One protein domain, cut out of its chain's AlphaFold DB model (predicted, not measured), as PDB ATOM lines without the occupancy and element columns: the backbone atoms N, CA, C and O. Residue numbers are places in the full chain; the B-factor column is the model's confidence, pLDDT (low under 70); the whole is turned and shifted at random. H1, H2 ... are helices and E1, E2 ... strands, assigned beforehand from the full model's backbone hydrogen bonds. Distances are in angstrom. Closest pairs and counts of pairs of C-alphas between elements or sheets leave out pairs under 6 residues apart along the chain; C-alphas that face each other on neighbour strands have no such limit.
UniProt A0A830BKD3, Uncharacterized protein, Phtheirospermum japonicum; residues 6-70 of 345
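Overview. This is residues 6 to 70 of the 345 residues of an uncharacterized protein of Phtheirospermum japonicum (UniProt A0A830BKD3). One long helix, H1, is followed by two shorter helices near its last end: H2 folds back from there, and H3 turns again to run the same way as H1, packed on residues 32 to 39 of H1. Off the first end of H1 the chain makes a hook that holds the short strand E1 and does not join the helices, and residues 8 to 13 of it stick out. The printed part has 65 residues, with one named strand and three named helices in the order E1, H1, H2, H3, and there is no sheet of named strands. The class is mostly helix. The whole is loose, with a radius of gyration of the C-alphas of 15.1 A, and elongated, spanning 43 by 26 by 17 A.

Along the chain. H1 is the longest helix, residues 23 to 42, and measures 29.1 A from first to last C-alpha; it begins at C-alpha 23, at (-9.020, -29.146, -8.133), and ends at C-alpha 42, at (3.370, -55.088, -3.832). H2 follows with residues 45 to 51. H3 is residues 57 to 69, 17.6 A long, and ends at C-alpha 69, at (2.083, -56.834, 12.851). Before H1 comes E1, residues 13 to 15, 6.6 A long.

Arrangement. H1 touches H3 at a shallow tilt of 31 degrees, and the two run the same way. The closest C-alphas are those of Leu 36 and Ala 57, 4.7 A apart, and H3 touches H1 with residues 57 to 61 alone. H2 touches H3 at a steep tilt of 60 degrees, opposite ways, with the C-alphas of Ile 51 and Ala 60 closest at 5.2 A; here H3 uses residues 60 to 64 alone. H1 and H2 are close but not clearly touching: their closest C-alphas, those of Tyr 40 and Phe 48, are 6.3 A apart. E1 is apart from H1, H2 and H3. It pairs with no named strand, but residues 6 to 7 pair with residues 13 to 14 of E1, antiparallel. In H1, H2 and H3 every O i to N i+4 pair is within hydrogen-bond range.

Size, cuts and confidence. The two C-alphas farthest apart are those of Pro 9 and Asp 44, at 44.8 A. The printed part runs from residue 6 to residue 70 and has no cut. The links from H1 to H2 and from H2 to H3 are tight, the link from E1 to H1 is short, and no link is long. The mean pLDDT of the printed part is 77.5; residues 6 to 20 are under 70.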
ATOM      1  N   ILE A   6     -22.459 -34.275  -0.174       57.50
ATOM      2  CA  ILE A   6     -23.381 -33.143  -0.201       57.50
ATOM      3  C   ILE A   6     -24.346 -33.355   0.970       57.50
ATOM      4  O   ILE A   6     -24.903 -34.445   1.111       57.50
ATOM      5  N   ASP A   7     -24.504 -32.341   1.819       47.03
ATOM      6  CA  ASP A   7     -25.533 -32.342   2.857       47.03
ATOM      7  C   ASP A   7     -26.862 -31.933   2.204       47.03
ATOM      8  O   ASP A   7     -27.056 -30.760   1.877       47.03
ATOM      9  N   ASP A   8     -27.771 -32.888   1.981       48.94
ATOM     10  CA  ASP A   8     -29.139 -32.558   1.579       48.94
ATOM     11  C   ASP A   8     -29.950 -32.003   2.766       48.94
ATOM     12  O   ASP A   8     -29.737 -32.417   3.913       48.94
ATOM     13  N   PRO A   9     -30.947 -31.128   2.521       52.41
ATOM     14  CA  PRO A   9     -31.833 -30.599   3.564       52.41
ATOM     15  C   PRO A   9     -32.622 -31.672   4.335       52.41
ATOM     16  O   PRO A   9     -33.080 -31.401   5.444       52.41
ATOM     17  N   ASP A  10     -32.765 -32.876   3.767       55.00
ATOM     18  CA  ASP A  10     -33.508 -34.008   4.337       55.00
ATOM     19  C   ASP A  10     -32.617 -35.025   5.089       55.00
ATOM     20  O   ASP A  10     -33.116 -36.019   5.619       55.00
ATOM     21  N   GLY A  11     -31.305 -34.774   5.199       51.69
ATOM     22  CA  GLY A  11     -30.388 -35.577   6.023       51.69
ATOM     23  C   GLY A  11     -29.898 -36.891   5.401       51.69
ATOM     24  O   GLY A  11     -29.235 -37.672   6.091       51.69
ATOM     25  N   GLU A  12     -30.172 -37.145   4.118       49.00
ATOM     26  CA  GLU A  12     -29.511 -38.220   3.372       49.00
ATOM     27  C   GLU A  12     -28.162 -37.752   2.815       49.00
ATOM     28  O   GLU A  12     -28.005 -36.653   2.293       49.00
ATOM     29  N   VAL A  13     -27.151 -38.606   2.964       50.97
ATOM     30  CA  VAL A  13     -25.788 -38.322   2.523       50.97
ATOM     31  C   VAL A  13     -25.644 -38.734   1.060       50.97
ATOM     32  O   VAL A  13     -25.489 -39.925   0.774       50.97
ATOM     33  N   ILE A  14     -25.623 -37.766   0.143       58.12
ATOM     34  CA  ILE A  14     -25.350 -38.018  -1.278       58.12
ATOM     35  C   ILE A  14     -23.860 -37.815  -1.570       58.12
ATOM     36  O   ILE A  14     -23.239 -36.851  -1.121       58.12
ATOM     37  N   LEU A  15     -23.261 -38.743  -2.320       57.72
ATOM     38  CA  LEU A  15     -21.882 -38.620  -2.793       57.72
ATOM     39  C   LEU A  15     -21.802 -37.562  -3.903       57.72
ATOM     40  O   LEU A  15     -22.516 -37.652  -4.901       57.72
ATOM     41  N   LYS A  16     -20.920 -36.576  -3.734       60.53
ATOM     42  CA  LYS A  16     -20.670 -35.515  -4.717       60.53
ATOM     43  C   LYS A  16     -20.084 -36.122  -5.992       60.53
ATOM     44  O   LYS A  16     -19.086 -36.843  -5.923       60.53
ATOM     45  N   ASN A  17     -20.686 -35.814  -7.140       56.91
ATOM     46  CA  ASN A  17     -20.219 -36.281  -8.442       56.91
ATOM     47  C   ASN A  17     -18.801 -35.749  -8.723       56.91
ATOM     48  O   ASN A  17     -18.504 -34.600  -8.405       56.91
ATOM     49  N   GLU A  18     -17.941 -36.578  -9.318       58.84
ATOM     50  CA  GLU A  18     -16.547 -36.255  -9.657       58.84
ATOM     51  C   GLU A  18     -16.422 -35.020 -10.564       58.84
ATOM     52  O   GLU A  18     -15.439 -34.290 -10.490       58.84
ATOM     53  N   VAL A  19     -17.459 -34.729 -11.357       60.88
ATOM     54  CA  VAL A  19     -17.541 -33.541 -12.227       60.88
ATOM     55  C   VAL A  19     -17.634 -32.228 -11.433       60.88
ATOM     56  O   VAL A  19     -17.204 -31.188 -11.925       60.88
ATOM     57  N   ASP A  20     -18.146 -32.266 -10.200       65.38
ATOM     58  CA  ASP A  20     -18.329 -31.081  -9.350       65.38
ATOM     59  C   ASP A  20     -17.159 -30.870  -8.371       65.38
ATOM     60  O   ASP A  20     -17.213 -30.001  -7.490       65.38
ATOM     61  N   TRP A  21     -16.120 -31.704  -8.454       70.75
ATOM     62  CA  TRP A  21     -14.989 -31.654  -7.534       70.75
ATOM     63  C   TRP A  21     -14.102 -30.441  -7.804       70.75
ATOM     64  O   TRP A  21     -13.796 -30.095  -8.944       70.75
ATOM     65  N   ASN A  22     -13.656 -29.798  -6.728       77.31
ATOM     66  CA  ASN A  22     -12.634 -28.767  -6.830       77.31
ATOM     67  C   ASN A  22     -11.270 -29.410  -7.153       77.31
ATOM     68  O   ASN A  22     -11.038 -30.581  -6.843       77.31
ATOM     69  N   ALA A  23     -10.337 -28.641  -7.720       76.88
ATOM     70  CA  ALA A  23      -9.020 -29.146  -8.133       76.88
ATOM     71  C   ALA A  23      -8.255 -29.844  -6.985       76.88
ATOM     72  O   ALA A  23      -7.607 -30.870  -7.189       76.88
ATOM     73  N   GLU A  24      -8.384 -29.335  -5.757       76.00
ATOM     74  CA  GLU A  24      -7.796 -29.936  -4.551       76.00
ATOM     75  C   GLU A  24      -8.426 -31.296  -4.197       76.00
ATOM     76  O   GLU A  24      -7.741 -32.225  -3.773       76.00
ATOM     77  N   GLU A  25      -9.734 -31.446  -4.404       74.94
ATOM     78  CA  GLU A  25     -10.496 -32.659  -4.082       74.94
ATOM     79  C   GLU A  25     -10.150 -33.785  -5.061       74.94
ATOM     80  O   GLU A  25      -9.940 -34.935  -4.658       74.94
ATOM     81  N   GLN A  26      -9.995 -33.421  -6.334       76.56
ATOM     82  CA  GLN A  26      -9.530 -34.311  -7.389       76.56
ATOM     83  C   GLN A  26      -8.079 -34.750  -7.164       76.56
ATOM     84  O   GLN A  26      -7.779 -35.940  -7.268       76.56
ATOM     85  N   ALA A  27      -7.190 -33.837  -6.758       80.50
ATOM     86  CA  ALA A  27      -5.804 -34.171  -6.431       80.50
ATOM     87  C   ALA A  27      -5.699 -35.184  -5.275       80.50
ATOM     88  O   ALA A  27      -4.953 -36.160  -5.371       80.50
ATOM     89  N   ILE A  28      -6.486 -35.008  -4.205       80.50
ATOM     90  CA  ILE A  28      -6.497 -35.933  -3.056       80.50
ATOM     91  C   ILE A  28      -7.066 -37.307  -3.449       80.50
ATOM     92  O   ILE A  28      -6.601 -38.329  -2.936       80.50
ATOM     93  N   SER A  29      -8.061 -37.354  -4.340       80.25
ATOM     94  CA  SER A  29      -8.604 -38.613  -4.869       80.25
ATOM     95  C   SER A  29      -7.582 -39.352  -5.727       80.25
ATOM     96  O   SER A  29      -7.295 -40.521  -5.476       80.25
ATOM     97  N   ASN A  30      -6.949 -38.645  -6.664       81.56
ATOM     98  CA  ASN A  30      -5.914 -39.205  -7.529       81.56
ATOM     99  C   ASN A  30      -4.730 -39.743  -6.717       81.56
ATOM    100  O   ASN A  30      -4.250 -40.843  -6.984       81.56
ATOM    101  N   ALA A  31      -4.300 -39.016  -5.679       85.00
ATOM    102  CA  ALA A  31      -3.257 -39.475  -4.766       85.00
ATOM    103  C   ALA A  31      -3.660 -40.755  -4.011       85.00
ATOM    104  O   ALA A  31      -2.848 -41.668  -3.870       85.00
ATOM    105  N   ASN A  32      -4.915 -40.855  -3.560       88.25
ATOM    106  CA  ASN A  32      -5.434 -42.052  -2.895       88.25
ATOM    107  C   ASN A  32      -5.490 -43.261  -3.841       88.25
ATOM    108  O   ASN A  32      -5.067 -44.346  -3.452       88.25
ATOM    109  N   THR A  33      -5.962 -43.076  -5.076       84.81
ATOM    110  CA  THR A  33      -6.009 -44.138  -6.093       84.81
ATOM    111  C   THR A  33      -4.610 -44.605  -6.476       84.81
ATOM    112  O   THR A  33      -4.368 -45.807  -6.553       84.81
ATOM    113  N   LYS A  34      -3.666 -43.672  -6.656       89.50
ATOM    114  CA  LYS A  34      -2.263 -44.002  -6.926       89.50
ATOM    115  C   LYS A  34      -1.669 -44.840  -5.791       89.50
ATOM    116  O   LYS A  34      -1.162 -45.923  -6.048       89.50
ATOM    117  N   ALA A  35      -1.828 -44.392  -4.546       90.75
ATOM    118  CA  ALA A  35      -1.328 -45.119  -3.384       90.75
ATOM    119  C   ALA A  35      -1.983 -46.503  -3.212       90.75
ATOM    120  O   ALA A  35      -1.296 -47.456  -2.853       90.75
ATOM    121  N   LEU A  36      -3.284 -46.650  -3.490       88.69
ATOM    122  CA  LEU A  36      -3.950 -47.960  -3.481       88.69
ATOM    123  C   LEU A  36      -3.381 -48.899  -4.546       88.69
ATOM    124  O   LEU A  36      -3.096 -50.052  -4.240       88.69
ATOM    125  N   ASN A  37      -3.191 -48.405  -5.770       87.88
ATOM    126  CA  ASN A  37      -2.617 -49.198  -6.855       87.88
ATOM    127  C   ASN A  37      -1.188 -49.648  -6.534       87.88
ATOM    128  O   ASN A  37      -0.854 -50.805  -6.780       87.88
ATOM    129  N   ASP A  38      -0.379 -48.768  -5.942       92.00
ATOM    130  CA  ASP A  38       0.966 -49.117  -5.490       92.00
ATOM    131  C   ASP A  38       0.898 -50.227  -4.430       92.00
ATOM    132  O   ASP A  38       1.551 -51.258  -4.580       92.00
ATOM    133  N   ILE A  39       0.042 -50.087  -3.409       91.19
ATOM    134  CA  ILE A  39      -0.161 -51.137  -2.396       91.19
ATOM    135  C   ILE A  39      -0.568 -52.460  -3.062       91.19
ATOM    136  O   ILE A  39       0.018 -53.496  -2.756       91.19
ATOM    137  N   TYR A  40      -1.522 -52.437  -3.995       88.81
ATOM    138  CA  TYR A  40      -2.003 -53.627  -4.704       88.81
ATOM    139  C   TYR A  40      -0.925 -54.319  -5.541       88.81
ATOM    140  O   TYR A  40      -0.968 -55.537  -5.686       88.81
ATOM    141  N   PHE A  41       0.047 -53.570  -6.061       89.38
ATOM    142  CA  PHE A  41       1.154 -54.129  -6.832       89.38
ATOM    143  C   PHE A  41       2.154 -54.909  -5.967       89.38
ATOM    144  O   PHE A  41       2.732 -55.891  -6.432       89.38
ATOM    145  N   PHE A  42       2.367 -54.486  -4.718       88.31
ATOM    146  CA  PHE A  42       3.370 -55.088  -3.832       88.31
ATOM    147  C   PHE A  42       2.838 -56.218  -2.943       88.31
ATOM    148  O   PHE A  42       3.635 -56.995  -2.414       88.31
ATOM    149  N   VAL A  43       1.521 -56.317  -2.748       89.44
ATOM    150  CA  VAL A  43       0.919 -57.358  -1.903       89.44
ATOM    151  C   VAL A  43       0.709 -58.668  -2.663       89.44
ATOM    152  O   VAL A  43       0.486 -58.687  -3.873       89.44
ATOM    153  N   ASP A  44       0.750 -59.789  -1.942       88.56
ATOM    154  CA  ASP A  44       0.381 -61.084  -2.506       88.56
ATOM    155  C   ASP A  44      -1.145 -61.219  -2.684       88.56
ATOM    156  O   ASP A  44      -1.937 -60.397  -2.214       88.56
ATOM    157  N   VAL A  45      -1.579 -62.279  -3.374       86.06
ATOM    158  CA  VAL A  45      -3.002 -62.523  -3.681       86.06
ATOM    159  C   VAL A  45      -3.857 -62.588  -2.411       86.06
ATOM    160  O   VAL A  45      -5.000 -62.132  -2.402       86.06
ATOM    161  N   TYR A  46      -3.311 -63.141  -1.330       85.81
ATOM    162  CA  TYR A  46      -4.037 -63.315  -0.082       85.81
ATOM    163  C   TYR A  46      -4.229 -61.975   0.651       85.81
ATOM    164  O   TYR A  46      -5.346 -61.639   1.051       85.81
ATOM    165  N   LEU A  47      -3.170 -61.177   0.777       84.75
ATOM    166  CA  LEU A  47      -3.210 -59.836   1.354       84.75
ATOM    167  C   LEU A  47      -4.077 -58.899   0.510       84.75
ATOM    168  O   LEU A  47      -4.850 -58.130   1.076       84.75
ATOM    169  N   PHE A  48      -4.034 -59.024  -0.820       87.06
ATOM    170  CA  PHE A  48      -4.924 -58.299  -1.725       87.06
ATOM    171  C   PHE A  48      -6.401 -58.577  -1.419       87.06
ATOM    172  O   PHE A  48      -7.191 -57.639  -1.320       87.06
ATOM    173  N   MET A  49      -6.791 -59.839  -1.195       84.94
ATOM    174  CA  MET A  49      -8.180 -60.173  -0.844       84.94
ATOM    175  C   MET A  49      -8.644 -59.464   0.434       84.94
ATOM    176  O   MET A  49      -9.792 -59.023   0.493       84.94
ATOM    177  N   ILE A  50      -7.759 -59.299   1.422       82.94
ATOM    178  CA  ILE A  50      -8.068 -58.606   2.682       82.94
ATOM    179  C   ILE A  50      -8.349 -57.119   2.444       82.94
ATOM    180  O   ILE A  50      -9.274 -56.569   3.043       82.94
ATOM    181  N   ILE A  51      -7.581 -56.473   1.564       89.00
ATOM    182  CA  ILE A  51      -7.659 -55.020   1.355       89.00
ATOM    183  C   ILE A  51      -8.518 -54.581   0.168       89.00
ATOM    184  O   ILE A  51      -8.858 -53.407   0.083       89.00
ATOM    185  N   SER A  52      -8.912 -55.501  -0.715       84.19
ATOM    186  CA  SER A  52      -9.618 -55.211  -1.977       84.19
ATOM    187  C   SER A  52     -10.923 -54.420  -1.824       84.19
ATOM    188  O   SER A  52     -11.311 -53.685  -2.729       84.19
ATOM    189  N   ASN A  53     -11.593 -54.538  -0.673       84.00
ATOM    190  CA  ASN A  53     -12.850 -53.844  -0.382       84.00
ATOM    191  C   ASN A  53     -12.658 -52.467   0.284       84.00
ATOM    192  O   ASN A  53     -13.646 -51.815   0.630       84.00
ATOM    193  N   LEU A  54     -11.416 -52.031   0.511       87.25
ATOM    194  CA  LEU A  54     -11.107 -50.787   1.213       87.25
ATOM    195  C   LEU A  54     -11.008 -49.627   0.220       87.25
ATOM    196  O   LEU A  54     -10.345 -49.712  -0.810       87.25
ATOM    197  N   GLN A  55     -11.698 -48.527   0.525       81.12
ATOM    198  CA  GLN A  55     -11.827 -47.389  -0.394       81.12
ATOM    199  C   GLN A  55     -10.656 -46.410  -0.285       81.12
ATOM    200  O   GLN A  55     -10.451 -45.567  -1.162       81.12
ATOM    201  N   THR A  56      -9.893 -46.482   0.804       84.62
ATOM    202  CA  THR A  56      -8.784 -45.566   1.052       84.62
ATOM    203  C   THR A  56      -7.468 -46.311   1.195       84.62
ATOM    204  O   THR A  56      -7.395 -47.338   1.865       84.62
ATOM    205  N   ALA A  57      -6.402 -45.750   0.617       85.69
ATOM    206  CA  ALA A  57      -5.044 -46.275   0.766       85.69
ATOM    207  C   ALA A  57      -4.640 -46.371   2.239       85.69
ATOM    208  O   ALA A  57      -3.935 -47.288   2.640       85.69
ATOM    209  N   LYS A  58      -5.141 -45.441   3.058       87.06
ATOM    210  CA  LYS A  58      -4.916 -45.438   4.499       87.06
ATOM    211  C   LYS A  58      -5.577 -46.629   5.189       87.06
ATOM    212  O   LYS A  58      -4.917 -47.295   5.968       87.06
ATOM    213  N   GLU A  59      -6.847 -46.912   4.906       86.69
ATOM    214  CA  GLU A  59      -7.520 -48.087   5.472       86.69
ATOM    215  C   GLU A  59      -6.851 -49.381   5.007       86.69
ATOM    216  O   GLU A  59      -6.660 -50.281   5.819       86.69
ATOM    217  N   ALA A  60      -6.456 -49.459   3.730       87.50
ATOM    218  CA  ALA A  60      -5.700 -50.592   3.201       87.50
ATOM    219  C   ALA A  60      -4.370 -50.788   3.934       87.50
ATOM    220  O   ALA A  60      -4.072 -51.896   4.377       87.50
ATOM    221  N   TRP A  61      -3.612 -49.712   4.136       90.00
ATOM    222  CA  TRP A  61      -2.367 -49.745   4.897       90.00
ATOM    223  C   TRP A  61      -2.581 -50.143   6.362       90.00
ATOM    224  O   TRP A  61      -1.902 -51.038   6.858       90.00
ATOM    225  N   ASP A  62      -3.563 -49.546   7.040       85.44
ATOM    226  CA  ASP A  62      -3.885 -49.852   8.438       85.44
ATOM    227  C   ASP A  62      -4.331 -51.323   8.598       85.44
ATOM    228  O   ASP A  62      -3.976 -51.983   9.578       85.44
ATOM    229  N   ALA A  63      -5.073 -51.870   7.626       85.12
ATOM    230  CA  ALA A  63      -5.483 -53.274   7.605       85.12
ATOM    231  C   ALA A  63      -4.302 -54.226   7.366       85.12
ATOM    232  O   ALA A  63      -4.212 -55.255   8.040       85.12
ATOM    233  N   LEU A  64      -3.375 -53.880   6.463       87.06
ATOM    234  CA  LEU A  64      -2.130 -54.633   6.270       87.06
ATOM    235  C   LEU A  64      -1.268 -54.598   7.525       87.06
ATOM    236  O   LEU A  64      -0.774 -55.639   7.948       87.06
ATOM    237  N   GLN A  65      -1.129 -53.433   8.156       84.25
ATOM    238  CA  GLN A  65      -0.381 -53.295   9.398       84.25
ATOM    239  C   GLN A  65      -0.990 -54.171  10.498       84.25
ATOM    240  O   GLN A  65      -0.280 -54.929  11.157       84.25
ATOM    241  N   LEU A  66      -2.317 -54.140  10.652       81.44
ATOM    242  CA  LEU A  66      -3.027 -54.990  11.606       81.44
ATOM    243  C   LEU A  66      -2.854 -56.483  11.298       81.44
ATOM    244  O   LEU A  66      -2.762 -57.287  12.223       81.44
ATOM    245  N   PHE A  67      -2.842 -56.867  10.021       79.38
ATOM    246  CA  PHE A  67      -2.700 -58.262   9.617       79.38
ATOM    247  C   PHE A  67      -1.265 -58.778   9.810       79.38
ATOM    248  O   PHE A  67      -1.075 -59.866  10.354       79.38
ATOM    249  N   CYS A  68      -0.264 -57.993   9.411       76.25
ATOM    250  CA  CYS A  68       1.147 -58.378   9.446       76.25
ATOM    251  C   CYS A  68       1.770 -58.222  10.840       76.25
ATOM    252  O   CYS A  68       2.468 -59.120  11.308       76.25
ATOM    253  N   GLU A  69       1.521 -57.102  11.521       75.38
ATOM    254  CA  GLU A  69       2.083 -56.834  12.851       75.38
ATOM    255  C   GLU A  69       1.155 -57.293  13.990       75.38
ATOM    256  O   GLU A  69       1.573 -57.378  15.149       75.38
ATOM    257  N   GLY A  70      -0.110 -57.588  13.681       75.56
ATOM    258  CA  GLY A  70      -1.146 -57.847  14.675       75.56
ATOM    259  C   GLY A  70      -1.731 -56.562  15.274       75.56
ATOM    260  O   GLY A  70      -1.309 -55.441  15.005       75.56
TER     261      GLY A  70